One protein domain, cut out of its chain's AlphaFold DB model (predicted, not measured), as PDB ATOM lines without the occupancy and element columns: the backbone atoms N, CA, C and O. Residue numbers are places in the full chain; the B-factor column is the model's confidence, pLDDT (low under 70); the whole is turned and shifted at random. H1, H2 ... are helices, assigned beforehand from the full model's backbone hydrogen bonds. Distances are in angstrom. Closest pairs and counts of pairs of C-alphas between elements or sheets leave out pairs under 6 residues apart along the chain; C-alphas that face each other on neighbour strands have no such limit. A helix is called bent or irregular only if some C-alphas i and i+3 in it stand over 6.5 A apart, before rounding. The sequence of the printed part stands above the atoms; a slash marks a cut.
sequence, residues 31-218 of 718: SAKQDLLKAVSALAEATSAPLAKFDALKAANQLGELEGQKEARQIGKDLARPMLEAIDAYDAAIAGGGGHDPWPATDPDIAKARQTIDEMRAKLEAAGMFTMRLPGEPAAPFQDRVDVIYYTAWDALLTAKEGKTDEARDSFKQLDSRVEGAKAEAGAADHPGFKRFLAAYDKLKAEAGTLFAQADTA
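What this domain is: This is residues 31 to 218 of the 718 residues of an uncharacterized protein of Candidatus Riflebacteria bacterium (UniProt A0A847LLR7). Two bundles of three helices, H1 to H3 and H4 to H6, lie side by side but shifted lengthwise, with the link of residues 127 to 142 running between them. The longest helix, H1, bends away from its bundle in its second arm. The 188 printed residues hold six named helices, H1 to H6 in chain order, and no named strand; the class is all helix. The whole is compact, with a radius of gyration of the C-alphas of 18.4 A, and only just flat, spanning 62 by 42 by 21 A.

Where its parts are: H1, residues 31 to 59, begins at C-alpha 31, (-1.217, -11.323, 12.262). By its hydrogen bonds it was assigned as one helix, but it is bent: C-alphas 46 and 49 are 7.0 A apart. Its arms are H1a, residues 31 to 46, 22.0 A, and H1b, residues 49 to 59, 15.3 A. H2, residues 70 to 95, measures 36.8 A; it is neither bent nor irregular, but only just: C-alphas 78 and 81 are 6.4 A apart. H3, residues 108 to 126, H4, residues 143 to 161, and H5, residues 165 to 183, measure 26.9, 27.2 and 26.2 A. H6, residues 192 to 218, measures 39.7 A and ends at C-alpha 218, (-18.441, -42.736, 62.313).

How they stand to each other: H1a touches H2, opposite ways at a shallow tilt of 16 degrees; their closest C-alphas, of Leu 36 and Ala 89, are 4.8 A apart. H2 and H3 form a hairpin, closest at the C-alphas of Ala 86 and Ile 117, 7.1 A. H2 and H4 are close but not clearly touching: the closest C-alphas, of Arg 73 and Tyr 151, are 7.1 A apart. H4 and H5 form a hairpin, closest at the C-alphas of Ala 156 and Ala 168, 4.6 A. H6 touches H4, the same way at a shallow tilt of 17 degrees, closest at the C-alphas of Leu 157 and Ala 208, 5.4 A. Every O i to N i+4 pair is within hydrogen-bond range in H1a, H1b, H3, H4 and H6; in H2 it is 20 of 22, in H5 14 of 15.

The domain as a whole: The C-alphas farthest apart, of Asp 101 and Ala 218, are 63.3 A apart. The printed part has no cut; the links H2 to H3 and H3 to H4 are long. Confidence is under 70 at residues 62 to 73, 75 and 97 to 100.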
ATOM      1  N   SER A  31       0.146 -11.339  11.715       83.88
ATOM      2  CA  SER A  31      -1.217 -11.323  12.262       83.88
ATOM      3  C   SER A  31      -1.455 -12.459  13.260       83.88
ATOM      4  O   SER A  31      -1.956 -12.204  14.346       83.88
ATOM      5  N   ALA A  32      -1.021 -13.688  12.953       85.12
ATOM      6  CA  ALA A  32      -1.196 -14.837  13.847       85.12
ATOM      7  C   ALA A  32      -0.398 -14.667  15.152       85.12
ATOM      8  O   ALA A  32      -0.864 -15.020  16.236       85.12
ATOM      9  N   LYS A  33       0.791 -14.061  15.053       89.56
ATOM     10  CA  LYS A  33       1.625 -13.709  16.205       89.56
ATOM     11  C   LYS A  33       0.969 -12.626  17.066       89.56
ATOM     12  O   LYS A  33       0.928 -12.752  18.288       89.56
ATOM     13  N   GLN A  34       0.415 -11.585  16.445       91.06
ATOM     14  CA  GLN A  34      -0.314 -10.523  17.144       91.06
ATOM     15  C   GLN A  34      -1.597 -11.034  17.810       91.06
ATOM     16  O   GLN A  34      -1.870 -10.659  18.951       91.06
ATOM     17  N   ASP A  35      -2.345 -11.913  17.144       91.00
ATOM     18  CA  ASP A  35      -3.553 -12.531  17.693       91.00
ATOM     19  C   ASP A  35      -3.229 -13.397  18.918       91.00
ATOM     20  O   ASP A  35      -3.911 -13.287  19.939       91.00
ATOM     21  N   LEU A  36      -2.134 -14.169  18.879       93.31
ATOM     22  CA  LEU A  36      -1.624 -14.894  20.046       93.31
ATOM     23  C   LEU A  36      -1.273 -13.950  21.200       93.31
ATOM     24  O   LEU A  36      -1.728 -14.156  22.325       93.31
ATOM     25  N   LEU A  37      -0.485 -12.906  20.944       94.50
ATOM     26  CA  LEU A  37      -0.094 -11.955  21.990       94.50
ATOM     27  C   LEU A  37      -1.314 -11.254  22.602       94.50
ATOM     28  O   LEU A  37      -1.373 -11.064  23.819       94.50
ATOM     29  N   LYS A  38      -2.316 -10.930  21.780       95.25
ATOM     30  CA  LYS A  38      -3.589 -10.364  22.231       95.25
ATOM     31  C   LYS A  38      -4.375 -11.354  23.092       95.25
ATOM     32  O   LYS A  38      -4.846 -10.961  24.157       95.25
ATOM     33  N   ALA A  39      -4.488 -12.615  22.675       94.88
ATOM     34  CA  ALA A  39      -5.188 -13.652  23.431       94.88
ATOM     35  C   ALA A  39      -4.501 -13.946  24.776       94.88
ATOM     36  O   ALA A  39      -5.166 -14.039  25.804       94.88
ATOM     37  N   VAL A  40      -3.165 -14.000  24.806       94.69
ATOM     38  CA  VAL A  40      -2.389 -14.172  26.048       94.69
ATOM     39  C   VAL A  40      -2.537 -12.972  26.980       94.69
ATOM     40  O   VAL A  40      -2.695 -13.153  28.187       94.69
ATOM     41  N   SER A  41      -2.534 -11.749  26.442       93.88
ATOM     42  CA  SER A  41      -2.799 -10.544  27.237       93.88
ATOM     43  C   SER A  41      -4.211 -10.562  27.825       93.88
ATOM     44  O   SER A  41      -4.376 -10.273  29.007       93.88
ATOM     45  N   ALA A  42      -5.215 -10.943  27.029       93.56
ATOM     46  CA  ALA A  42      -6.598 -11.058  27.482       93.56
ATOM     47  C   ALA A  42      -6.758 -12.142  28.558       93.56
ATOM     48  O   ALA A  42      -7.444 -11.921  29.553       93.56
ATOM     49  N   LEU A  43      -6.076 -13.285  28.411       92.88
ATOM     50  CA  LEU A  43      -6.027 -14.329  29.433       92.88
ATOM     51  C   LEU A  43      -5.416 -13.804  30.740       92.88
ATOM     52  O   LEU A  43      -5.981 -14.014  31.814       92.88
ATOM     53  N   ALA A  44      -4.274 -13.118  30.669       91.00
ATOM     54  CA  ALA A  44      -3.614 -12.561  31.848       91.00
ATOM     55  C   ALA A  44      -4.498 -11.523  32.562       91.00
ATOM     56  O   ALA A  44      -4.601 -11.533  33.789       91.00
ATOM     57  N   GLU A  45      -5.179 -10.665  31.802       91.62
ATOM     58  CA  GLU A  45      -6.114  -9.674  32.338       91.62
ATOM     59  C   GLU A  45      -7.316 -10.354  33.007       91.62
ATOM     60  O   GLU A  45      -7.572 -10.111  34.190       91.62
ATOM     61  N   ALA A  46      -7.977 -11.273  32.296       88.31
ATOM     62  CA  ALA A  46      -9.153 -11.993  32.780       88.31
ATOM     63  C   ALA A  46      -8.865 -12.811  34.049       88.31
ATOM     64  O   ALA A  46      -9.709 -12.884  34.937       88.31
ATOM     65  N   THR A  47      -7.672 -13.404  34.161       86.50
ATOM     66  CA  THR A  47      -7.295 -14.281  35.288       86.50
ATOM     67  C   THR A  47      -6.794 -13.530  36.521       86.50
ATOM     68  O   THR A  47      -6.910 -14.056  37.629       86.50
ATOM     69  N   SER A  48      -6.272 -12.310  36.368       85.81
ATOM     70  CA  SER A  48      -5.592 -11.577  37.446       85.81
ATOM     71  C   SER A  48      -6.468 -11.328  38.684       85.81
ATOM     72  O   SER A  48      -6.090 -11.704  39.796       85.81
ATOM     73  N   ALA A  49      -7.651 -10.733  38.508       85.38
ATOM     74  CA  ALA A  49      -8.544 -10.395  39.613       85.38
ATOM     75  C   ALA A  49      -9.213 -11.629  40.255       85.38
ATOM     76  O   ALA A  49      -9.215 -11.717  41.488       85.38
ATOM     77  N   PRO A  50      -9.733 -12.613  39.492       83.75
ATOM     78  CA  PRO A  50     -10.314 -13.817  40.085       83.75
ATOM     79  C   PRO A  50      -9.310 -14.679  40.855       83.75
ATOM     80  O   PRO A  50      -9.644 -15.160  41.936       83.75
ATOM     81  N   LEU A  51      -8.076 -14.843  40.352       82.06
ATOM     82  CA  LEU A  51      -7.030 -15.576  41.073       82.06
ATOM     83  C   LEU A  51      -6.620 -14.847  42.355       82.06
ATOM     84  O   LEU A  51      -6.524 -15.480  43.400       82.06
ATOM     85  N   ALA A  52      -6.469 -13.518  42.314       85.25
ATOM     86  CA  ALA A  52      -6.186 -12.736  43.516       85.25
ATOM     87  C   ALA A  52      -7.301 -12.868  44.569       85.25
ATOM     88  O   ALA A  52      -7.015 -13.002  45.760       85.25
ATOM     89  N   LYS A  53      -8.574 -12.886  44.139       81.44
ATOM     90  CA  LYS A  53      -9.721 -13.144  45.025       81.44
ATOM     91  C   LYS A  53      -9.655 -14.555  45.619       81.44
ATOM     92  O   LYS A  53      -9.835 -14.708  46.825       81.44
ATOM     93  N   PHE A  54      -9.376 -15.572  44.801       80.69
ATOM     94  CA  PHE A  54      -9.224 -16.955  45.259       80.69
ATOM     95  C   PHE A  54      -8.099 -17.098  46.294       80.69
ATOM     96  O   PHE A  54      -8.320 -17.663  47.365       80.69
ATOM     97  N   ASP A  55      -6.920 -16.543  46.012       82.06
ATOM     98  CA  ASP A  55      -5.765 -16.596  46.908       82.06
ATOM     99  C   ASP A  55      -6.038 -15.874  48.235       82.06
ATOM    100  O   ASP A  55      -5.687 -16.393  49.296       82.06
ATOM    101  N   ALA A  56      -6.720 -14.724  48.200       83.81
ATOM    102  CA  ALA A  56      -7.120 -13.997  49.405       83.81
ATOM    103  C   ALA A  56      -8.075 -14.821  50.288       83.81
ATOM    104  O   ALA A  56      -7.861 -14.935  51.494       83.81
ATOM    105  N   LEU A  57      -9.090 -15.450  49.689       74.50
ATOM    106  CA  LEU A  57     -10.054 -16.290  50.410       74.50
ATOM    107  C   LEU A  57      -9.412 -17.556  50.975       74.50
ATOM    108  O   LEU A  57      -9.694 -17.956  52.106       74.50
ATOM    109  N   LYS A  58      -8.509 -18.171  50.206       76.62
ATOM    110  CA  LYS A  58      -7.708 -19.308  50.656       76.62
ATOM    111  C   LYS A  58      -6.824 -18.928  51.844       76.62
ATOM    112  O   LYS A  58      -6.794 -19.667  52.823       76.62
ATOM    113  N   ALA A  59      -6.145 -17.780  51.787       79.94
ATOM    114  CA  ALA A  59      -5.305 -17.284  52.878       79.94
ATOM    115  C   ALA A  59      -6.109 -16.979  54.153       79.94
ATOM    116  O   ALA A  59      -5.609 -17.189  55.255       79.94
ATOM    117  N   ALA A  60      -7.358 -16.537  54.006       77.12
ATOM    118  CA  ALA A  60      -8.257 -16.274  55.123       77.12
ATOM    119  C   ALA A  60      -8.944 -17.536  55.685       77.12
ATOM    120  O   ALA A  60      -9.658 -17.443  56.678       77.12
ATOM    121  N   ASN A  61      -8.749 -18.715  55.075       71.38
ATOM    122  CA  ASN A  61      -9.523 -19.932  55.358       71.38
ATOM    123  C   ASN A  61     -11.047 -19.730  55.195       71.38
ATOM    124  O   ASN A  61     -11.856 -20.419  55.812       71.38
ATOM    125  N   GLN A  62     -11.432 -18.786  54.333       68.06
ATOM    126  CA  GLN A  62     -12.806 -18.353  54.063       68.06
ATOM    127  C   GLN A  62     -13.299 -18.852  52.702       68.06
ATOM    128  O   GLN A  62     -14.219 -18.295  52.112       68.06
ATOM    129  N   LEU A  63     -12.719 -19.936  52.177       60.84
ATOM    130  CA  LEU A  63     -13.215 -20.556  50.943       60.84
ATOM    131  C   LEU A  63     -14.692 -20.982  51.056       60.84
ATOM    132  O   LEU A  63     -15.367 -21.064  50.035       60.84
ATOM    133  N   GLY A  64     -15.197 -21.202  52.280       56.25
ATOM    134  CA  GLY A  64     -16.616 -21.436  52.566       56.25
ATOM    135  C   GLY A  64     -17.496 -20.175  52.626       56.25
ATOM    136  O   GLY A  64     -18.703 -20.300  52.464       56.25
ATOM    137  N   GLU A  65     -16.924 -18.977  52.807       51.00
ATOM    138  CA  GLU A  65     -17.655 -17.690  52.791       51.00
ATOM    139  C   GLU A  65     -17.875 -17.143  51.371       51.00
ATOM    140  O   GLU A  65     -18.559 -16.139  51.176       51.00
ATOM    141  N   LEU A  66     -17.372 -17.840  50.346       54.72
ATOM    142  CA  LEU A  66     -18.049 -17.841  49.053       54.72
ATOM    143  C   LEU A  66     -19.403 -18.526  49.273       54.72
ATOM    144  O   LEU A  66     -19.548 -19.712  48.988       54.72
ATOM    145  N   GLU A  67     -20.397 -17.802  49.797       40.84
ATOM    146  CA  GLU A  67     -21.732 -18.332  50.136       40.84
ATOM    147  C   GLU A  67     -22.485 -18.941  48.931       40.84
ATOM    148  O   GLU A  67     -23.554 -19.532  49.070       40.84
ATOM    149  N   GLY A  68     -21.894 -18.917  47.736       46.97
ATOM    150  CA  GLY A  68     -22.034 -20.027  46.810       46.97
ATOM    151  C   GLY A  68     -20.670 -20.588  46.424       46.97
ATOM    152  O   GLY A  68     -19.942 -19.945  45.676       46.97
ATOM    153  N   GLN A  69     -20.393 -21.855  46.747       52.19
ATOM    154  CA  GLN A  69     -19.352 -22.674  46.092       52.19
ATOM    155  C   GLN A  69     -19.472 -22.672  44.546       52.19
ATOM    156  O   GLN A  69     -18.538 -23.011  43.819       52.19
ATOM    157  N   LYS A  70     -20.605 -22.173  44.031       53.56
ATOM    158  CA  LYS A  70     -20.831 -21.739  42.652       53.56
ATOM    159  C   LYS A  70     -19.856 -20.668  42.153       53.56
ATOM    160  O   LYS A  70     -19.616 -20.667  40.958       53.56
ATOM    161  N   GLU A  71     -19.279 -19.797  42.984       56.66
ATOM    162  CA  GLU A  71     -18.363 -18.736  42.537       56.66
ATOM    163  C   GLU A  71     -16.977 -19.262  42.154       56.66
ATOM    164  O   GLU A  71     -16.460 -18.836  41.133       56.66
ATOM    165  N   ALA A  72     -16.391 -20.229  42.868       56.81
ATOM    166  CA  ALA A  72     -15.132 -20.856  42.433       56.81
ATOM    167  C   ALA A  72     -15.325 -21.642  41.123       56.81
ATOM    168  O   ALA A  72     -14.513 -21.560  40.202       56.81
ATOM    169  N   ARG A  73     -16.468 -22.329  40.996       63.41
ATOM    170  CA  ARG A  73     -16.912 -22.960  39.747       63.41
ATOM    171  C   ARG A  73     -17.164 -21.939  38.636       63.41
ATOM    172  O   ARG A  73     -16.883 -22.230  37.476       63.41
ATOM    173  N   GLN A  74     -17.722 -20.779  38.970       70.31
ATOM    174  CA  GLN A  74     -18.011 -19.708  38.023       70.31
ATOM    175  C   GLN A  74     -16.714 -19.060  37.552       70.31
ATOM    176  O   GLN A  74     -16.521 -18.983  36.354       70.31
ATOM    177  N   ILE A  75     -15.781 -18.758  38.459       69.75
ATOM    178  CA  ILE A  75     -14.404 -18.363  38.139       69.75
ATOM    179  C   ILE A  75     -13.782 -19.404  37.206       69.75
ATOM    180  O   ILE A  75     -13.207 -19.053  36.182       69.75
ATOM    181  N   GLY A  76     -13.977 -20.691  37.501       70.62
ATOM    182  CA  GLY A  76     -13.508 -21.770  36.647       70.62
ATOM    183  C   GLY A  76     -14.057 -21.725  35.224       70.62
ATOM    184  O   GLY A  76     -13.320 -21.707  34.242       70.62
ATOM    185  N   LYS A  77     -15.379 -21.653  35.103       71.88
ATOM    186  CA  LYS A  77     -16.066 -21.555  33.812       71.88
ATOM    187  C   LYS A  77     -15.728 -20.270  33.057       71.88
ATOM    188  O   LYS A  77     -15.533 -20.323  31.846       71.88
ATOM    189  N   ASP A  78     -15.650 -19.148  33.761       77.94
ATOM    190  CA  ASP A  78     -15.391 -17.823  33.199       77.94
ATOM    191  C   ASP A  78     -13.974 -17.735  32.629       77.94
ATOM    192  O   ASP A  78     -13.757 -17.084  31.610       77.94
ATOM    193  N   LEU A  79     -13.019 -18.438  33.245       81.38
ATOM    194  CA  LEU A  79     -11.619 -18.460  32.821       81.38
ATOM    195  C   LEU A  79     -11.295 -19.593  31.844       81.38
ATOM    196  O   LEU A  79     -10.273 -19.527  31.158       81.38
ATOM    197  N   ALA A  80     -12.165 -20.602  31.725       81.75
ATOM    198  CA  ALA A  80     -11.983 -21.692  30.772       81.75
ATOM    199  C   ALA A  80     -11.955 -21.170  29.331       81.75
ATOM    200  O   ALA A  80     -11.080 -21.554  28.560       81.75
ATOM    201  N   ARG A  81     -12.858 -20.248  28.968       86.81
ATOM    202  CA  ARG A  81     -12.907 -19.731  27.593       86.81
ATOM    203  C   ARG A  81     -11.676 -18.893  27.211       86.81
ATOM    204  O   ARG A  81     -11.052 -19.257  26.219       86.81
ATOM    205  N   PRO A  82     -11.253 -17.871  27.979       90.94
ATOM    206  CA  PRO A  82     -10.011 -17.147  27.693       90.94
ATOM    207  C   PRO A  82      -8.780 -18.061  27.613       90.94
ATOM    208  O   PRO A  82      -7.890 -17.835  26.797       90.94
ATOM    209  N   MET A  83      -8.727 -19.118  28.434       91.88
ATOM    210  CA  MET A  83      -7.642 -20.102  28.385       91.88
ATOM    211  C   MET A  83      -7.644 -20.873  27.061       91.88
ATOM    212  O   MET A  83      -6.598 -21.025  26.433       91.88
ATOM    213  N   LEU A  84      -8.813 -21.336  26.618       89.81
ATOM    214  CA  LEU A  84      -8.947 -22.042  25.346       89.81
ATOM    215  C   LEU A  84      -8.675 -21.139  24.148       89.81
ATOM    216  O   LEU A  84      -7.971 -21.570  23.247       89.81
ATOM    217  N   GLU A  85      -9.124 -19.885  24.179       92.00
ATOM    218  CA  GLU A  85      -8.819 -18.893  23.141       92.00
ATOM    219  C   GLU A  85      -7.307 -18.643  23.020       92.00
ATOM    220  O   GLU A  85      -6.778 -18.571  21.912       92.00
ATOM    221  N   ALA A  86      -6.581 -18.573  24.144       94.38
ATOM    222  CA  ALA A  86      -5.125 -18.442  24.134       94.38
ATOM    223  C   ALA A  86      -4.420 -19.703  23.601       94.38
ATOM    224  O   ALA A  86      -3.436 -19.593  22.867       94.38
ATOM    225  N   ILE A  87      -4.926 -20.895  23.935       93.56
ATOM    226  CA  ILE A  87      -4.423 -22.170  23.404       93.56
ATOM    227  C   ILE A  87      -4.692 -22.277  21.895       93.56
ATOM    228  O   ILE A  87      -3.791 -22.638  21.144       93.56
ATOM    229  N   ASP A  88      -5.890 -21.910  21.438       91.50
ATOM    230  CA  ASP A  88      -6.267 -21.892  20.022       91.50
ATOM    231  C   ASP A  88      -5.400 -20.931  19.215       91.50
ATOM    232  O   ASP A  88      -4.893 -21.296  18.153       91.50
ATOM    233  N   ALA A  89      -5.181 -19.720  19.733       92.25
ATOM    234  CA  ALA A  89      -4.309 -18.742  19.095       92.25
ATOM    235  C   ALA A  89      -2.852 -19.230  19.041       92.25
ATOM    236  O   ALA A  89      -2.158 -18.997  18.049       92.25
ATOM    237  N   TYR A  90      -2.392 -19.949  20.071       94.38
ATOM    238  CA  TYR A  90      -1.057 -20.546  20.085       94.38
ATOM    239  C   TYR A  90      -0.931 -21.638  19.022       94.38
ATOM    240  O   TYR A  90      -0.000 -21.602  18.219       94.38
ATOM    241  N   ASP A  91      -1.884 -22.569  18.981       91.56
ATOM    242  CA  ASP A  91      -1.903 -23.672  18.021       91.56
ATOM    243  C   ASP A  91      -1.988 -23.157  16.580       91.56
ATOM    244  O   ASP A  91      -1.260 -23.634  15.708       91.56
ATOM    245  N   ALA A  92      -2.809 -22.132  16.331       89.38
ATOM    246  CA  ALA A  92      -2.898 -21.475  15.031       89.38
ATOM    247  C   ALA A  92      -1.558 -20.852  14.606       89.38
ATOM    248  O   ALA A  92      -1.152 -21.021  13.453       89.38
ATOM    249  N   ALA A  93      -0.850 -20.193  15.534       90.19
ATOM    250  CA  ALA A  93       0.442 -19.567  15.264       90.19
ATOM    251  C   ALA A  93       1.535 -20.586  14.900       90.19
ATOM    252  O   ALA A  93       2.336 -20.312  14.008       90.19
ATOM    253  N   ILE A  94       1.563 -21.762  15.538       91.25
ATOM    254  CA  ILE A  94       2.601 -22.783  15.296       91.25
ATOM    255  C   ILE A  94       2.249 -23.800  14.204       91.25
ATOM    256  O   ILE A  94       3.147 -24.449  13.674       91.25
ATOM    257  N   ALA A  95       0.966 -23.973  13.868       85.94
ATOM    258  CA  ALA A  95       0.517 -24.929  12.852       85.94
ATOM    259  C   ALA A  95       0.274 -24.289  11.472       85.94
ATOM    260  O   ALA A  95       0.074 -25.014  10.499       85.94
ATOM    261  N   GLY A  96       0.284 -22.953  11.375       75.75
ATOM    262  CA  GLY A  96       0.008 -22.232  10.125       75.75
ATOM    263  C   GLY A  96      -1.488 -22.128   9.787       75.75
ATOM    264  O   GLY A  96      -1.891 -22.095   8.620       75.75
ATOM    265  N   GLY A  97      -2.345 -22.118  10.812       66.81
ATOM    266  CA  GLY A  97      -3.795 -22.005  10.644       66.81
ATOM    267  C   GLY A  97      -4.197 -20.697   9.947       66.81
ATOM    268  O   GLY A  97      -3.615 -19.647  10.199       66.81
ATOM    269  N   GLY A  98      -5.195 -20.753   9.056       65.25
ATOM    270  CA  GLY A  98      -5.682 -19.571   8.324       65.25
ATOM    271  C   GLY A  98      -4.941 -19.246   7.020       65.25
ATOM    272  O   GLY A  98      -5.195 -18.199   6.433       65.25
ATOM    273  N   GLY A  99      -4.074 -20.144   6.531       64.81
ATOM    274  CA  GLY A  99      -3.349 -19.960   5.265       64.81
ATOM    275  C   GLY A  99      -2.030 -19.198   5.410       64.81
ATOM    276  O   GLY A  99      -1.599 -18.533   4.469       64.81
ATOM    277  N   HIS A 100      -1.404 -19.278   6.585       68.75
ATOM    278  CA  HIS A 100      -0.158 -18.591   6.915       68.75
ATOM    279  C   HIS A 100       0.957 -19.593   7.221       68.75
ATOM    280  O   HIS A 100       0.682 -20.684   7.710       68.75
ATOM    281  N   ASP A 101       2.213 -19.220   6.966       79.88
ATOM    282  CA  ASP A 101       3.351 -20.060   7.347       79.88
ATOM    283  C   ASP A 101       3.490 -20.114   8.886       79.88
ATOM    284  O   ASP A 101       3.290 -19.094   9.556       79.88
ATOM    285  N   PRO A 102       3.798 -21.292   9.464       87.06
ATOM    286  CA  PRO A 102       3.887 -21.485  10.907       87.06
ATOM    287  C   PRO A 102       5.077 -20.738  11.519       87.06
ATOM    288  O   PRO A 102       6.184 -20.740  10.977       87.06
ATOM    289  N   TRP A 103       4.875 -20.165  12.703       88.94
ATOM    290  CA  TRP A 103       5.966 -19.645  13.520       88.94
ATOM    291  C   TRP A 103       6.707 -20.789  14.229       88.94
ATOM    292  O   TRP A 103       6.066 -21.697  14.770       88.94
ATOM    293  N   PRO A 104       8.052 -20.764  14.293       89.38
ATOM    294  CA  PRO A 104       8.786 -21.750  15.071       89.38
ATOM    295  C   PRO A 104       8.482 -21.560  16.561       89.38
ATOM    296  O   PRO A 104       8.533 -20.445  17.074       89.38
ATOM    297  N   ALA A 105       8.255 -22.655  17.290       89.31
ATOM    298  CA  ALA A 105       8.036 -22.609  18.742       89.31
ATOM    299  C   ALA A 105       9.222 -22.005  19.529       89.31
ATOM    300  O   ALA A 105       9.077 -21.652  20.695       89.31
ATOM    301  N   THR A 106      10.396 -21.892  18.897       90.50
ATOM    302  CA  THR A 106      11.596 -21.243  19.442       90.50
ATOM    303  C   THR A 106      11.636 -19.729  19.222       90.50
ATOM    304  O   THR A 106      12.584 -19.095  19.683       90.50
ATOM    305  N   ASP A 107      10.676 -19.138  18.500       94.25
ATOM    306  CA  ASP A 107      10.555 -17.679  18.411       94.25
ATOM    307  C   ASP A 107      10.368 -17.095  19.828       94.25
ATOM    308  O   ASP A 107       9.563 -17.632  20.597       94.25
ATOM    309  N   PRO A 108      11.098 -16.026  20.207       93.31
ATOM    310  CA  PRO A 108      11.075 -15.505  21.573       93.31
ATOM    311  C   PRO A 108       9.677 -15.147  22.087       93.31
ATOM    312  O   PRO A 108       9.379 -15.378  23.260       93.31
ATOM    313  N   ASP A 109       8.809 -14.613  21.226       93.88
ATOM    314  CA  ASP A 109       7.468 -14.189  21.625       93.88
ATOM    315  C   ASP A 109       6.516 -15.385  21.708       93.88
ATOM    316  O   ASP A 109       5.730 -15.466  22.652       93.88
ATOM    317  N   ILE A 110       6.626 -16.351  20.786       94.00
ATOM    318  CA  ILE A 110       5.864 -17.612  20.842       94.00
ATOM    319  C   ILE A 110       6.230 -18.409  22.102       94.00
ATOM    320  O   ILE A 110       5.347 -18.884  22.820       94.00
ATOM    321  N   ALA A 111       7.524 -18.513  22.420       93.38
ATOM    322  CA  ALA A 111       8.009 -19.193  23.617       93.38
ATOM    323  C   ALA A 111       7.527 -18.501  24.905       93.38
ATOM    324  O   ALA A 111       7.072 -19.165  25.839       93.38
ATOM    325  N   LYS A 112       7.557 -17.162  24.947       94.75
ATOM    326  CA  LYS A 112       7.048 -16.379  26.084       94.75
ATOM    327  C   LYS A 112       5.528 -16.496  26.237       94.75
ATOM    328  O   LYS A 112       5.030 -16.613  27.359       94.75
ATOM    329  N   ALA A 113       4.789 -16.490  25.129       94.50
ATOM    330  CA  ALA A 113       3.349 -16.720  25.114       94.50
ATOM    331  C   ALA A 113       3.013 -18.107  25.677       94.50
ATOM    332  O   ALA A 113       2.191 -18.214  26.588       94.50
ATOM    333  N   ARG A 114       3.719 -19.151  25.223       94.81
ATOM    334  CA  ARG A 114       3.591 -20.512  25.757       94.81
ATOM    335  C   ARG A 114       3.835 -20.568  27.259       94.81
ATOM    336  O   ARG A 114       3.004 -21.109  27.983       94.81
ATOM    337  N   GLN A 115       4.944 -19.987  27.714       94.44
ATOM    338  CA  GLN A 115       5.281 -19.923  29.133       94.44
ATOM    339  C   GLN A 115       4.157 -19.256  29.935       94.44
ATOM    340  O   GLN A 115       3.748 -19.778  30.965       94.44
ATOM    341  N   THR A 116       3.610 -18.146  29.434       93.56
ATOM    342  CA  THR A 116       2.515 -17.430  30.103       93.56
ATOM    343  C   THR A 116       1.251 -18.289  30.187       93.56
ATOM    344  O   THR A 116       0.619 -18.345  31.241       93.56
ATOM    345  N   ILE A 117       0.892 -19.000  29.111       93.69
ATOM    346  CA  ILE A 117      -0.251 -19.927  29.106       93.69
ATOM    347  C   ILE A 117      -0.034 -21.055  30.123       93.69
ATOM    348  O   ILE A 117      -0.930 -21.345  30.912       93.69
ATOM    349  N   ASP A 118       1.153 -21.666  30.142       92.00
ATOM    350  CA  ASP A 118       1.488 -22.744  31.078       92.00
ATOM    351  C   ASP A 118       1.463 -22.262  32.542       92.00
ATOM    352  O   ASP A 118       0.911 -22.949  33.404       92.00
ATOM    353  N   GLU A 119       1.995 -21.068  32.827       90.50
ATOM    354  CA  GLU A 119       1.964 -20.448  34.158       90.50
ATOM    355  C   GLU A 119       0.534 -20.144  34.620       90.50
ATOM    356  O   GLU A 119       0.171 -20.452  35.759       90.50
ATOM    357  N   MET A 120      -0.298 -19.564  33.749       89.06
ATOM    358  CA  MET A 120      -1.693 -19.271  34.083       89.06
ATOM    359  C   MET A 120      -2.497 -20.555  34.261       89.06
ATOM    360  O   MET A 120      -3.253 -20.661  35.223       89.06
ATOM    361  N   ARG A 121      -2.281 -21.568  33.414       88.88
ATOM    362  CA  ARG A 121      -2.909 -22.883  33.584       88.88
ATOM    363  C   ARG A 121      -2.558 -23.482  34.937       88.88
ATOM    364  O   ARG A 121      -3.465 -23.882  35.655       88.88
ATOM    365  N   ALA A 122      -1.280 -23.489  35.314       85.38
ATOM    366  CA  ALA A 122      -0.850 -24.033  36.599       85.38
ATOM    367  C   ALA A 122      -1.519 -23.323  37.791       85.38
ATOM    368  O   ALA A 122      -1.927 -23.981  38.749       85.38
ATOM    369  N   LYS A 123      -1.686 -21.993  37.730       83.25
ATOM    370  CA  LYS A 123      -2.407 -21.229  38.767       83.25
ATOM    371  C   LYS A 123      -3.892 -21.583  38.825       83.25
ATOM    372  O   LYS A 123      -4.437 -21.746  39.912       83.25
ATOM    373  N   LEU A 124      -4.538 -21.729  37.671       81.75
ATOM    374  CA  LEU A 124      -5.950 -22.098  37.588       81.75
ATOM    375  C   LEU A 124      -6.191 -23.540  38.056       81.75
ATOM    376  O   LEU A 124      -7.121 -23.789  38.819       81.75
ATOM    377  N   GLU A 125      -5.321 -24.477  37.685       79.56
ATOM    378  CA  GLU A 125      -5.347 -25.859  38.183       79.56
ATOM    379  C   GLU A 125      -5.159 -25.912  39.706       79.56
ATOM    380  O   GLU A 125      -5.869 -26.644  40.397       79.56
ATOM    381  N   ALA A 126      -4.272 -25.079  40.262       76.12
ATOM    382  CA  ALA A 126      -4.116 -24.929  41.710       76.12
ATOM    383  C   ALA A 126      -5.365 -24.345  42.403       76.12
ATOM    384  O   ALA A 126      -5.537 -24.536  43.611       76.12
ATOM    385  N   ALA A 127      -6.236 -23.672  41.645       72.56
ATOM    386  CA  ALA A 127      -7.536 -23.174  42.081       72.56
ATOM    387  C   ALA A 127      -8.699 -24.154  41.820       72.56
ATOM    388  O   ALA A 127      -9.857 -23.808  42.050       72.56
ATOM    389  N   GLY A 128      -8.416 -25.385  41.371       71.38
ATOM    390  CA  GLY A 128      -9.432 -26.413  41.115       71.38
ATOM    391  C   GLY A 128     -10.092 -26.324  39.738       71.38
ATOM    392  O   GLY A 128     -11.107 -26.977  39.505       71.38
ATOM    393  N   MET A 129      -9.541 -25.533  38.810       78.44
ATOM    394  CA  MET A 129      -9.937 -25.609  37.406       78.44
ATOM    395  C   MET A 129      -9.294 -26.789  36.695       78.44
ATOM    396  O   MET A 129      -8.194 -27.223  37.026       78.44
ATOM    397  N   PHE A 130      -9.945 -27.239  35.630       83.88
ATOM    398  CA  PHE A 130      -9.372 -28.201  34.710       83.88
ATOM    399  C   PHE A 130      -9.594 -27.732  33.278       83.88
ATOM    400  O   PHE A 130     -10.676 -27.262  32.932       83.88
ATOM    401  N   THR A 131      -8.559 -27.876  32.457       82.62
ATOM    402  CA  THR A 131      -8.676 -27.812  31.003       82.62
ATOM    403  C   THR A 131      -8.131 -29.104  30.431       82.62
ATOM    404  O   THR A 131      -7.011 -29.530  30.734       82.62
ATOM    405  N   MET A 132      -8.922 -29.739  29.576       84.88
ATOM    406  CA  MET A 132      -8.487 -30.949  28.902       84.88
ATOM    407  C   MET A 132      -7.346 -30.679  27.912       84.88
ATOM    408  O   MET A 132      -6.581 -31.596  27.629       84.88
ATOM    409  N   ARG A 133      -7.193 -29.458  27.389       86.81
ATOM    410  CA  ARG A 133      -6.289 -29.156  26.269       86.81
ATOM    411  C   ARG A 133      -5.026 -28.426  26.720       86.81
ATOM    412  O   ARG A 133      -5.107 -27.482  27.505       86.81
ATOM    413  N   LEU A 134      -3.871 -28.846  26.198       90.88
ATOM    414  CA  LEU A 134      -2.613 -28.099  26.310       90.88
ATOM    415  C   LEU A 134      -2.211 -27.483  24.968       90.88
ATOM    416  O   LEU A 134      -2.609 -28.000  23.924       90.88
ATOM    417  N   PRO A 135      -1.371 -26.433  24.973       92.00
ATOM    418  CA  PRO A 135      -0.860 -25.889  23.726       92.00
ATOM    419  C   PRO A 135      -0.023 -26.936  22.972       92.00
ATOM    420  O   PRO A 135       0.879 -27.570  23.538       92.00
ATOM    421  N   GLY A 136      -0.315 -27.105  21.687       87.75
ATOM    422  CA  GLY A 136       0.245 -28.095  20.771       87.75
ATOM    423  C   GLY A 136      -0.536 -29.411  20.693       87.75
ATOM    424  O   GLY A 136      -0.106 -30.316  19.981       87.75
ATOM    425  N   GLU A 137      -1.650 -29.554  21.416       89.69
ATOM    426  CA  GLU A 137      -2.491 -30.752  21.364       89.69
ATOM    427  C   GLU A 137      -3.703 -30.568  20.443       89.69
ATOM    428  O   GLU A 137      -4.262 -29.473  20.371       89.69
ATOM    429  N   PRO A 138      -4.159 -31.637  19.759       85.25
ATOM    430  CA  PRO A 138      -5.332 -31.546  18.903       85.25
ATOM    431  C   PRO A 138      -6.580 -31.165  19.710       85.25
ATOM    432  O   PRO A 138      -6.768 -31.599  20.845       85.25
ATOM    433  N   ALA A 139      -7.462 -30.370  19.106       85.19
ATOM    434  CA  ALA A 139      -8.784 -30.128  19.668       85.19
ATOM    435  C   ALA A 139      -9.616 -31.421  19.626       85.19
ATOM    436  O   ALA A 139      -9.581 -32.165  18.642       85.19
ATOM    437  N   ALA A 140     -10.402 -31.667  20.671       85.31
ATOM    438  CA  ALA A 140     -11.280 -32.828  20.760       85.31
ATOM    439  C   ALA A 140     -12.755 -32.391  20.782       85.31
ATOM    440  O   ALA A 140     -13.119 -31.519  21.573       85.31
ATOM    441  N   PRO A 141     -13.640 -33.027  19.989       85.75
ATOM    442  CA  PRO A 141     -15.051 -32.631  19.887       85.75
ATOM    443  C   PRO A 141     -15.850 -32.863  21.180       85.75
ATOM    444  O   PRO A 141     -16.972 -32.388  21.313       85.75
ATOM    445  N   PHE A 142     -15.287 -33.600  22.139       87.19
ATOM    446  CA  PHE A 142     -15.926 -33.968  23.402       87.19
ATOM    447  C   PHE A 142     -15.447 -33.154  24.609       87.19
ATOM    448  O   PHE A 142     -15.877 -33.434  25.730       87.19
ATOM    449  N   GLN A 143     -14.575 -32.172  24.390       87.88
ATOM    450  CA  GLN A 143     -13.927 -31.402  25.444       87.88
ATOM    451  C   GLN A 143     -14.918 -30.767  26.432       87.88
ATOM    452  O   GLN A 143     -14.827 -31.035  27.627       87.88
ATOM    453  N   ASP A 144     -15.909 -30.015  25.945       85.12
ATOM    454  CA  ASP A 144     -16.868 -29.303  26.806       85.12
ATOM    455  C   ASP A 144     -17.581 -30.242  27.783       85.12
ATOM    456  O   ASP A 144     -17.795 -29.931  28.955       85.12
ATOM    457  N   ARG A 145     -17.938 -31.442  27.318       88.94
ATOM    458  CA  ARG A 145     -18.586 -32.444  28.166       88.94
ATOM    459  C   ARG A 145     -17.637 -32.967  29.239       88.94
ATOM    460  O   ARG A 145     -18.092 -33.177  30.361       88.94
ATOM    461  N   VAL A 146     -16.371 -33.208  28.904       90.81
ATOM    462  CA  VAL A 146     -15.356 -33.669  29.862       90.81
ATOM    463  C   VAL A 146     -15.139 -32.629  30.952       90.81
ATOM    464  O   VAL A 146     -15.181 -32.973  32.132       90.81
ATOM    465  N   ASP A 147     -15.033 -31.359  30.569       85.81
ATOM    466  CA  ASP A 147     -14.900 -30.257  31.516       85.81
ATOM    467  C   ASP A 147     -16.134 -30.187  32.436       85.81
ATOM    468  O   ASP A 147     -16.005 -30.109  33.658       85.81
ATOM    469  N   VAL A 148     -17.355 -30.338  31.898       87.44
ATOM    470  CA  VAL A 148     -18.579 -30.408  32.723       87.44
ATOM    471  C   VAL A 148     -18.562 -31.599  33.689       87.44
ATOM    472  O   VAL A 148     -19.001 -31.446  34.833       87.44
ATOM    473  N   ILE A 149     -18.102 -32.780  33.261       92.62
ATOM    474  CA  ILE A 149     -17.979 -33.950  34.144       92.62
ATOM    475  C   ILE A 149     -16.987 -33.645  35.269       92.62
ATOM    476  O   ILE A 149     -17.326 -33.864  36.430       92.62
ATOM    477  N   TYR A 150     -15.820 -33.081  34.948       91.00
ATOM    478  CA  TYR A 150     -14.821 -32.699  35.943       91.00
ATOM    479  C   TYR A 150     -15.391 -31.722  36.976       91.00
ATOM    480  O   TYR A 150     -15.328 -31.991  38.173       91.00
ATOM    481  N   TYR A 151     -16.025 -30.632  36.533       86.31
ATOM    482  CA  TYR A 151     -16.606 -29.648  37.452       86.31
ATOM    483  C   TYR A 151     -17.708 -30.243  38.332       86.31
ATOM    484  O   TYR A 151     -17.838 -29.872  39.492       86.31
ATOM    485  N   THR A 152     -18.488 -31.190  37.807       90.00
ATOM    486  CA  THR A 152     -19.513 -31.880  38.604       90.00
ATOM    487  C   THR A 152     -18.878 -32.844  39.621       90.00
ATOM    488  O   THR A 152     -19.393 -32.989  40.724       90.00
ATOM    489  N   ALA A 153     -17.754 -33.487  39.283       92.31
ATOM    490  CA  ALA A 153     -16.993 -34.324  40.215       92.31
ATOM    491  C   ALA A 153     -16.349 -33.500  41.335       92.31
ATOM    492  O   ALA A 153     -16.326 -33.926  42.488       92.31
ATOM    493  N   TRP A 154     -15.867 -32.303  41.002       87.81
ATOM    494  CA  TRP A 154     -15.386 -31.340  41.983       87.81
ATOM    495  C   TRP A 154     -16.508 -30.904  42.934       87.81
ATOM    496  O   TRP A 154     -16.325 -30.974  44.146       87.81
ATOM    497  N   ASP A 155     -17.685 -30.548  42.401       84.81
ATOM    498  CA  ASP A 155     -18.871 -30.222  43.209       84.81
ATOM    499  C   ASP A 155     -19.234 -31.393  44.146       84.81
ATOM    500  O   ASP A 155     -19.434 -31.189  45.338       84.81
ATOM    501  N   ALA A 156     -19.225 -32.636  43.650       90.31
ATOM    502  CA  ALA A 156     -19.492 -33.818  44.471       90.31
ATOM    503  C   ALA A 156     -18.461 -34.012  45.601       90.31
ATOM    504  O   ALA A 156     -18.827 -34.386  46.715       90.31
ATOM    505  N   LEU A 157     -17.174 -33.740  45.351       89.31
ATOM    506  CA  LEU A 157     -16.149 -33.756  46.399       89.31
ATOM    507  C   LEU A 157     -16.403 -32.671  47.456       89.31
ATOM    508  O   LEU A 157     -16.235 -32.934  48.645       89.31
ATOM    509  N   LEU A 158     -16.807 -31.464  47.051       83.38
ATOM    510  CA  LEU A 158     -17.154 -30.399  47.994       83.38
ATOM    511  C   LEU A 158     -18.368 -30.783  48.847       83.38
ATOM    512  O   LEU A 158     -18.291 -30.691  50.068       83.38
ATOM    513  N   THR A 159     -19.419 -31.335  48.237       83.62
ATOM    514  CA  THR A 159     -20.575 -31.906  48.949       83.62
ATOM    515  C   THR A 159     -20.139 -32.956  49.981       83.62
ATOM    516  O   THR A 159     -20.633 -32.963  51.109       83.62
ATOM    517  N   ALA A 160     -19.159 -33.810  49.655       86.62
ATOM    518  CA  ALA A 160     -18.597 -34.762  50.617       86.62
ATOM    519  C   ALA A 160     -17.856 -34.066  51.775       86.62
ATOM    520  O   ALA A 160     -17.985 -34.497  52.921       86.62
ATOM    521  N   LYS A 161     -17.111 -32.983  51.507       83.88
ATOM    522  CA  LYS A 161     -16.415 -32.177  52.533       83.88
ATOM    523  C   LYS A 161     -17.373 -31.429  53.462       83.88
ATOM    524  O   LYS A 161     -17.013 -31.169  54.604       83.88
ATOM    525  N   GLU A 162     -18.586 -31.133  53.003       80.94
ATOM    526  CA  GLU A 162     -19.681 -30.613  53.834       80.94
ATOM    527  C   GLU A 162     -20.352 -31.689  54.708       80.94
ATOM    528  O   GLU A 162     -21.302 -31.390  55.426       80.94
ATOM    529  N   GLY A 163     -19.907 -32.949  54.637       79.31
ATOM    530  CA  GLY A 163     -20.486 -34.064  55.390       79.31
ATOM    531  C   GLY A 163     -21.677 -34.746  54.707       79.31
ATOM    532  O   GLY A 163     -22.162 -35.761  55.201       79.31
ATOM    533  N   LYS A 164     -22.119 -34.274  53.533       83.25
ATOM    534  CA  LYS A 164     -23.224 -34.870  52.753       83.25
ATOM    535  C   LYS A 164     -22.729 -36.033  51.886       83.25
ATOM    536  O   LYS A 164     -22.854 -36.043  50.660       83.25
ATOM    537  N   THR A 165     -22.112 -37.024  52.520       88.88
ATOM    538  CA  THR A 165     -21.382 -38.099  51.832       88.88
ATOM    539  C   THR A 165     -22.263 -38.997  50.962       88.88
ATOM    540  O   THR A 165     -21.790 -39.460  49.927       88.88
ATOM    541  N   ASP A 166     -23.541 -39.197  51.300       85.75
ATOM    542  CA  ASP A 166     -24.461 -39.992  50.469       85.75
ATOM    543  C   ASP A 166     -24.849 -39.275  49.167       85.75
ATOM    544  O   ASP A 166     -24.776 -39.874  48.095       85.75
ATOM    545  N   GLU A 167     -25.172 -37.979  49.231       87.38
ATOM    546  CA  GLU A 167     -25.467 -37.161  48.042       87.38
ATOM    547  C   GLU A 167     -24.254 -37.105  47.098       87.38
ATOM    548  O   GLU A 167     -24.372 -37.252  45.874       87.38
ATOM    549  N   ALA A 168     -23.058 -36.956  47.671       91.88
ATOM    550  CA  ALA A 168     -21.808 -37.012  46.928       91.88
ATOM    551  C   ALA A 168     -21.574 -38.393  46.290       91.88
ATOM    552  O   ALA A 168     -21.183 -38.477  45.124       91.88
ATOM    553  N   ARG A 169     -21.839 -39.484  47.018       93.19
ATOM    554  CA  ARG A 169     -21.704 -40.864  46.523       93.19
ATOM    555  C   ARG A 169     -22.641 -41.127  45.341       93.19
ATOM    556  O   ARG A 169     -22.198 -41.676  44.329       93.19
ATOM    557  N   ASP A 170     -23.891 -40.677  45.423       92.56
ATOM    558  CA  ASP A 170     -24.853 -40.758  44.319       92.56
ATOM    559  C   ASP A 170     -24.409 -39.927  43.110       92.56
ATOM    560  O   ASP A 170     -24.497 -40.389  41.966       92.56
ATOM    561  N   SER A 171     -23.850 -38.739  43.351       95.12
ATOM    562  CA  SER A 171     -23.288 -37.891  42.298       95.12
ATOM    563  C   SER A 171     -22.124 -38.580  41.577       95.12
ATOM    564  O   SER A 171     -22.132 -38.665  40.347       95.12
ATOM    565  N   PHE A 172     -21.161 -39.158  42.305       96.94
ATOM    566  CA  PHE A 172     -20.059 -39.922  41.704       96.94
ATOM    567  C   PHE A 172     -20.544 -41.156  40.935       96.94
ATOM    568  O   PHE A 172     -20.008 -41.456  39.870       96.94
ATOM    569  N   LYS A 173     -21.602 -41.832  41.395       95.75
ATOM    570  CA  LYS A 173     -22.212 -42.957  40.667       95.75
ATOM    571  C   LYS A 173     -22.799 -42.526  39.316       95.75
ATOM    572  O   LYS A 173     -22.639 -43.224  38.312       95.75
ATOM    573  N   GLN A 174     -23.462 -41.368  39.267       96.06
ATOM    574  CA  GLN A 174     -23.944 -40.793  38.006       96.06
ATOM    575  C   GLN A 174     -22.781 -40.351  37.108       96.06
ATOM    576  O   GLN A 174     -22.822 -40.554  35.893       96.06
ATOM    577  N   LEU A 175     -21.730 -39.772  37.696       96.69
ATOM    578  CA  LEU A 175     -20.542 -39.328  36.968       96.69
ATOM    579  C   LEU A 175     -19.765 -40.483  36.353       96.69
ATOM    580  O   LEU A 175     -19.377 -40.364  35.196       96.69
ATOM    581  N   ASP A 176     -19.631 -41.612  37.048       96.12
ATOM    582  CA  ASP A 176     -19.001 -42.819  36.504       96.12
ATOM    583  C   ASP A 176     -19.657 -43.240  35.184       96.12
ATOM    584  O   ASP A 176     -18.975 -43.483  34.192       96.12
ATOM    585  N   SER A 177     -20.992 -43.211  35.126       94.94
ATOM    586  CA  SER A 177     -21.734 -43.524  33.898       94.94
ATOM    587  C   SER A 177     -21.436 -42.526  32.768       94.94
ATOM    588  O   SER A 177     -21.332 -42.906  31.602       94.94
ATOM    589  N   ARG A 178     -21.263 -41.239  33.098       95.50
ATOM    590  CA  ARG A 178     -20.916 -40.186  32.125       95.50
ATOM    591  C   ARG A 178     -19.468 -40.297  31.646       95.50
ATOM    592  O   ARG A 178     -19.211 -40.043  30.470       95.50
ATOM    593  N   VAL A 179     -18.544 -40.682  32.528       95.06
ATOM    594  CA  VAL A 179     -17.134 -40.945  32.202       95.06
ATOM    595  C   VAL A 179     -17.023 -42.122  31.238       95.06
ATOM    596  O   VAL A 179     -16.330 -42.003  30.231       95.06
ATOM    597  N   GLU A 180     -17.742 -43.220  31.486       94.12
ATOM    598  CA  GLU A 180     -17.781 -44.362  30.561       94.12
ATOM    599  C   GLU A 180     -18.381 -43.980  29.201       94.12
ATOM    600  O   GLU A 180     -17.837 -44.342  28.158       94.12
ATOM    601  N   GLY A 181     -19.437 -43.159  29.189       93.19
ATOM    602  CA  GLY A 181     -19.983 -42.605  27.948       93.19
ATOM    603  C   GLY A 181     -18.969 -41.763  27.164       93.19
ATOM    604  O   GLY A 181     -18.901 -41.874  25.945       93.19
ATOM    605  N   ALA A 182     -18.151 -40.956  27.850       91.50
ATOM    606  CA  ALA A 182     -17.094 -40.167  27.214       91.50
ATOM    607  C   ALA A 182     -15.916 -41.034  26.728       91.50
ATOM    608  O   ALA A 182     -15.361 -40.762  25.667       91.50
ATOM    609  N   LYS A 183     -15.561 -42.105  27.457       90.94
ATOM    610  CA  LYS A 183     -14.535 -43.085  27.047       90.94
ATOM    611  C   LYS A 183     -14.891 -43.793  25.740       90.94
ATOM    612  O   LYS A 183     -13.994 -44.101  24.960       90.94
ATOM    613  N   ALA A 184     -16.177 -44.068  25.524       90.38
ATOM    614  CA  ALA A 184     -16.671 -44.812  24.367       90.38
ATOM    615  C   ALA A 184     -16.630 -44.020  23.046       90.38
ATOM    616  O   ALA A 184     -16.891 -44.585  21.984       90.38
ATOM    617  N   GLU A 185     -16.317 -42.724  23.081       89.06
ATOM    618  CA  GLU A 185     -16.262 -41.911  21.872       89.06
ATOM    619  C   GLU A 185     -14.980 -42.121  21.071       89.06
ATOM    620  O   GLU A 185     -13.886 -42.288  21.617       89.06
ATOM    621  N   ALA A 186     -15.114 -42.098  19.743       75.12
ATOM    622  CA  ALA A 186     -14.011 -42.367  18.830       75.12
ATOM    623  C   ALA A 186     -12.829 -41.415  19.083       75.12
ATOM    624  O   ALA A 186     -12.962 -40.196  19.004       75.12
ATOM    625  N   GLY A 187     -11.662 -41.992  19.382       80.25
ATOM    626  CA  GLY A 187     -10.426 -41.253  19.644       80.25
ATOM    627  C   GLY A 187     -10.299 -40.663  21.055       80.25
ATOM    628  O   GLY A 187      -9.241 -40.123  21.370       80.25
ATOM    629  N   ALA A 188     -11.310 -40.789  21.926       81.38
ATOM    630  CA  ALA A 188     -11.253 -40.225  23.274       81.38
ATOM    631  C   ALA A 188     -10.220 -40.923  24.166       81.38
ATOM    632  O   ALA A 188      -9.393 -40.258  24.785       81.38
ATOM    633  N   ALA A 189     -10.206 -42.258  24.181       81.44
ATOM    634  CA  ALA A 189      -9.310 -43.042  25.036       81.44
ATOM    635  C   ALA A 189      -7.811 -42.767  24.790       81.44
ATOM    636  O   ALA A 189      -7.005 -42.816  25.723       81.44
ATOM    637  N   ASP A 190      -7.438 -42.438  23.551       87.94
ATOM    638  CA  ASP A 190      -6.050 -42.179  23.166       87.94
ATOM    639  C   ASP A 190      -5.643 -40.706  23.285       87.94
ATOM    640  O   ASP A 190      -4.446 -40.405  23.297       87.94
ATOM    641  N   HIS A 191      -6.609 -39.797  23.454       90.81
ATOM    642  CA  HIS A 191      -6.350 -38.368  23.553       90.81
ATOM    643  C   HIS A 191      -5.567 -38.030  24.839       90.81
ATOM    644  O   HIS A 191      -6.027 -38.356  25.941       90.81
ATOM    645  N   PRO A 192      -4.415 -37.332  24.763       90.88
ATOM    646  CA  PRO A 192      -3.587 -37.029  25.937       90.88
ATOM    647  C   PRO A 192      -4.352 -36.220  26.993       90.88
ATOM    648  O   PRO A 192      -4.256 -36.498  28.190       90.88
ATOM    649  N   GLY A 193      -5.196 -35.290  26.549       89.94
ATOM    650  CA  GLY A 193      -6.089 -34.538  27.421       89.94
ATOM    651  C   GLY A 193      -7.121 -35.369  28.161       89.94
ATOM    652  O   GLY A 193      -7.353 -35.147  29.348       89.94
ATOM    653  N   PHE A 194      -7.684 -36.380  27.505       92.19
ATOM    654  CA  PHE A 194      -8.652 -37.252  28.151       92.19
ATOM    655  C   PHE A 194      -7.979 -38.148  29.202       92.19
ATOM    656  O   PHE A 194      -8.523 -38.353  30.284       92.19
ATOM    657  N   LYS A 195      -6.743 -38.602  28.950       92.62
ATOM    658  CA  LYS A 195      -5.938 -39.326  29.951       92.62
ATOM    659  C   LYS A 195      -5.657 -38.470  31.190       92.62
ATOM    660  O   LYS A 195      -5.781 -38.967  32.309       92.62
ATOM    661  N   ARG A 196      -5.334 -37.181  31.011       91.00
ATOM    662  CA  ARG A 196      -5.197 -36.238  32.138       91.00
ATOM    663  C   ARG A 196      -6.508 -36.047  32.891       91.00
ATOM    664  O   ARG A 196      -6.489 -36.042  34.118       91.00
ATOM    665  N   PHE A 197      -7.626 -35.932  32.175       92.88
ATOM    666  CA  PHE A 197      -8.949 -35.858  32.790       92.88
ATOM    667  C   PHE A 197      -9.228 -37.074  33.674       92.88
ATOM    668  O   PHE A 197      -9.605 -36.891  34.827       92.88
ATOM    669  N   LEU A 198      -9.006 -38.294  33.175       93.94
ATOM    670  CA  LEU A 198      -9.229 -39.513  33.956       93.94
ATOM    671  C   LEU A 198      -8.382 -39.519  35.232       93.94
ATOM    672  O   LEU A 198      -8.918 -39.753  36.308       93.94
ATOM    673  N   ALA A 199      -7.098 -39.161  35.136       93.31
ATOM    674  CA  ALA A 199      -6.230 -39.060  36.308       93.31
ATOM    675  C   ALA A 199      -6.733 -38.018  37.327       93.31
ATOM    676  O   ALA A 199      -6.685 -38.250  38.537       93.31
ATOM    677  N   ALA A 200      -7.232 -36.874  36.853       91.06
ATOM    678  CA  ALA A 200      -7.774 -35.828  37.712       91.06
ATOM    679  C   ALA A 200      -9.115 -36.243  38.351       91.06
ATOM    680  O   ALA A 200      -9.306 -36.038  39.548       91.06
ATOM    681  N   TYR A 201     -10.008 -36.877  37.589       94.31
ATOM    682  CA  TYR A 201     -11.269 -37.442  38.075       94.31
ATOM    683  C   TYR A 201     -11.036 -38.529  39.132       94.31
ATOM    684  O   TYR A 201     -11.625 -38.468  40.211       94.31
ATOM    685  N   ASP A 202     -10.126 -39.470  38.867       95.00
ATOM    686  CA  ASP A 202      -9.774 -40.547  39.798       95.00
ATOM    687  C   ASP A 202      -9.202 -39.990  41.103       95.00
ATOM    688  O   ASP A 202      -9.527 -40.488  42.180       95.00
ATOM    689  N   LYS A 203      -8.411 -38.908  41.037       93.62
ATOM    690  CA  LYS A 203      -7.918 -38.207  42.229       93.62
ATOM    691  C   LYS A 203      -9.065 -37.628  43.065       93.62
ATOM    692  O   LYS A 203      -9.086 -37.850  44.273       93.62
ATOM    693  N   LEU A 204     -10.016 -36.923  42.444       93.06
ATOM    694  CA  LEU A 204     -11.179 -36.363  43.151       93.06
ATOM    695  C   LEU A 204     -12.038 -37.463  43.774       93.06
ATOM    696  O   LEU A 204     -12.448 -37.359  44.929       93.06
ATOM    697  N   LYS A 205     -12.268 -38.546  43.028       95.50
ATOM    698  CA  LYS A 205     -13.030 -39.701  43.494       95.50
ATOM    699  C   LYS A 205     -12.331 -40.426  44.646       95.50
ATOM    700  O   LYS A 205     -12.996 -40.823  45.598       95.50
ATOM    701  N   ALA A 206     -11.009 -40.582  44.591       95.12
ATOM    702  CA  ALA A 206     -10.226 -41.176  45.672       95.12
ATOM    703  C   ALA A 206     -10.267 -40.312  46.942       95.12
ATOM    704  O   ALA A 206     -10.441 -40.847  48.035       95.12
ATOM    705  N   GLU A 207     -10.165 -38.987  46.804       93.12
ATOM    706  CA  GLU A 207     -10.301 -38.051  47.925       93.12
ATOM    707  C   GLU A 207     -11.707 -38.110  48.540       93.12
ATOM    708  O   GLU A 207     -11.834 -38.218  49.757       93.12
ATOM    709  N   ALA A 208     -12.763 -38.151  47.724       93.19
ATOM    710  CA  ALA A 208     -14.123 -38.363  48.219       93.19
ATOM    711  C   ALA A 208     -14.276 -39.740  48.893       93.19
ATOM    712  O   ALA A 208     -14.925 -39.860  49.927       93.19
ATOM    713  N   GLY A 209     -13.617 -40.773  48.358       93.44
ATOM    714  CA  GLY A 209     -13.603 -42.123  48.919       93.44
ATOM    715  C   GLY A 209     -13.047 -42.197  50.344       93.44
ATOM    716  O   GLY A 209     -13.568 -42.966  51.152       93.44
ATOM    717  N   THR A 210     -12.044 -41.383  50.693       93.75
ATOM    718  CA  THR A 210     -11.545 -41.327  52.080       93.75
ATOM    719  C   THR A 210     -12.567 -40.694  53.022       93.75
ATOM    720  O   THR A 210     -12.777 -41.214  54.118       93.75
ATOM    721  N   LEU A 211     -13.262 -39.640  52.579       90.00
ATOM    722  CA  LEU A 211     -14.353 -39.007  53.328       90.00
ATOM    723  C   LEU A 211     -15.536 -39.965  53.515       90.00
ATOM    724  O   LEU A 211     -16.102 -40.040  54.604       90.00
ATOM    725  N   PHE A 212     -15.870 -40.753  52.490       91.75
ATOM    726  CA  PHE A 212     -16.897 -41.794  52.583       91.75
ATOM    727  C   PHE A 212     -16.536 -42.839  53.640       91.75
ATOM    728  O   PHE A 212     -17.359 -43.135  54.498       91.75
ATOM    729  N   ALA A 213     -15.297 -43.341  53.640       88.88
ATOM    730  CA  ALA A 213     -14.844 -44.325  54.622       88.88
ATOM    731  C   ALA A 213     -14.829 -43.773  56.062       88.88
ATOM    732  O   ALA A 213     -15.165 -44.490  57.008       88.88
ATOM    733  N   GLN A 214     -14.467 -42.498  56.241       85.50
ATOM    734  CA  GLN A 214     -14.540 -41.818  57.538       85.50
ATOM    735  C   GLN A 214     -15.988 -41.697  58.025       85.50
ATOM    736  O   GLN A 214     -16.269 -42.040  59.174       85.50
ATOM    737  N   ALA A 215     -16.904 -41.276  57.147       83.81
ATOM    738  CA  ALA A 215     -18.325 -41.198  57.465       83.81
ATOM    739  C   ALA A 215     -18.902 -42.581  57.799       83.81
ATOM    740  O   ALA A 215     -19.556 -42.723  58.825       83.81
ATOM    741  N   ASP A 216     -18.600 -43.617  57.013       81.81
ATOM    742  CA  ASP A 216     -19.065 -44.986  57.274       81.81
ATOM    743  C   ASP A 216     -18.543 -45.516  58.627       81.81
ATOM    744  O   ASP A 216     -19.279 -46.163  59.372       81.81
ATOM    745  N   THR A 217     -17.298 -45.187  58.997       83.56
ATOM    746  CA  THR A 217     -16.729 -45.541  60.311       83.56
ATOM    747  C   THR A 217     -17.447 -44.822  61.456       83.56
ATOM    748  O   THR A 217     -17.783 -45.450  62.461       83.56
ATOM    749  N   ALA A 218     -17.707 -43.517  61.315       79.56
ATOM    750  CA  ALA A 218     -18.441 -42.736  62.313       79.56
ATOM    751  C   ALA A 218     -19.885 -43.243  62.475       79.56
ATOM    752  O   ALA A 218     -20.348 -43.442  63.598       79.56
TER     753      ALA A 218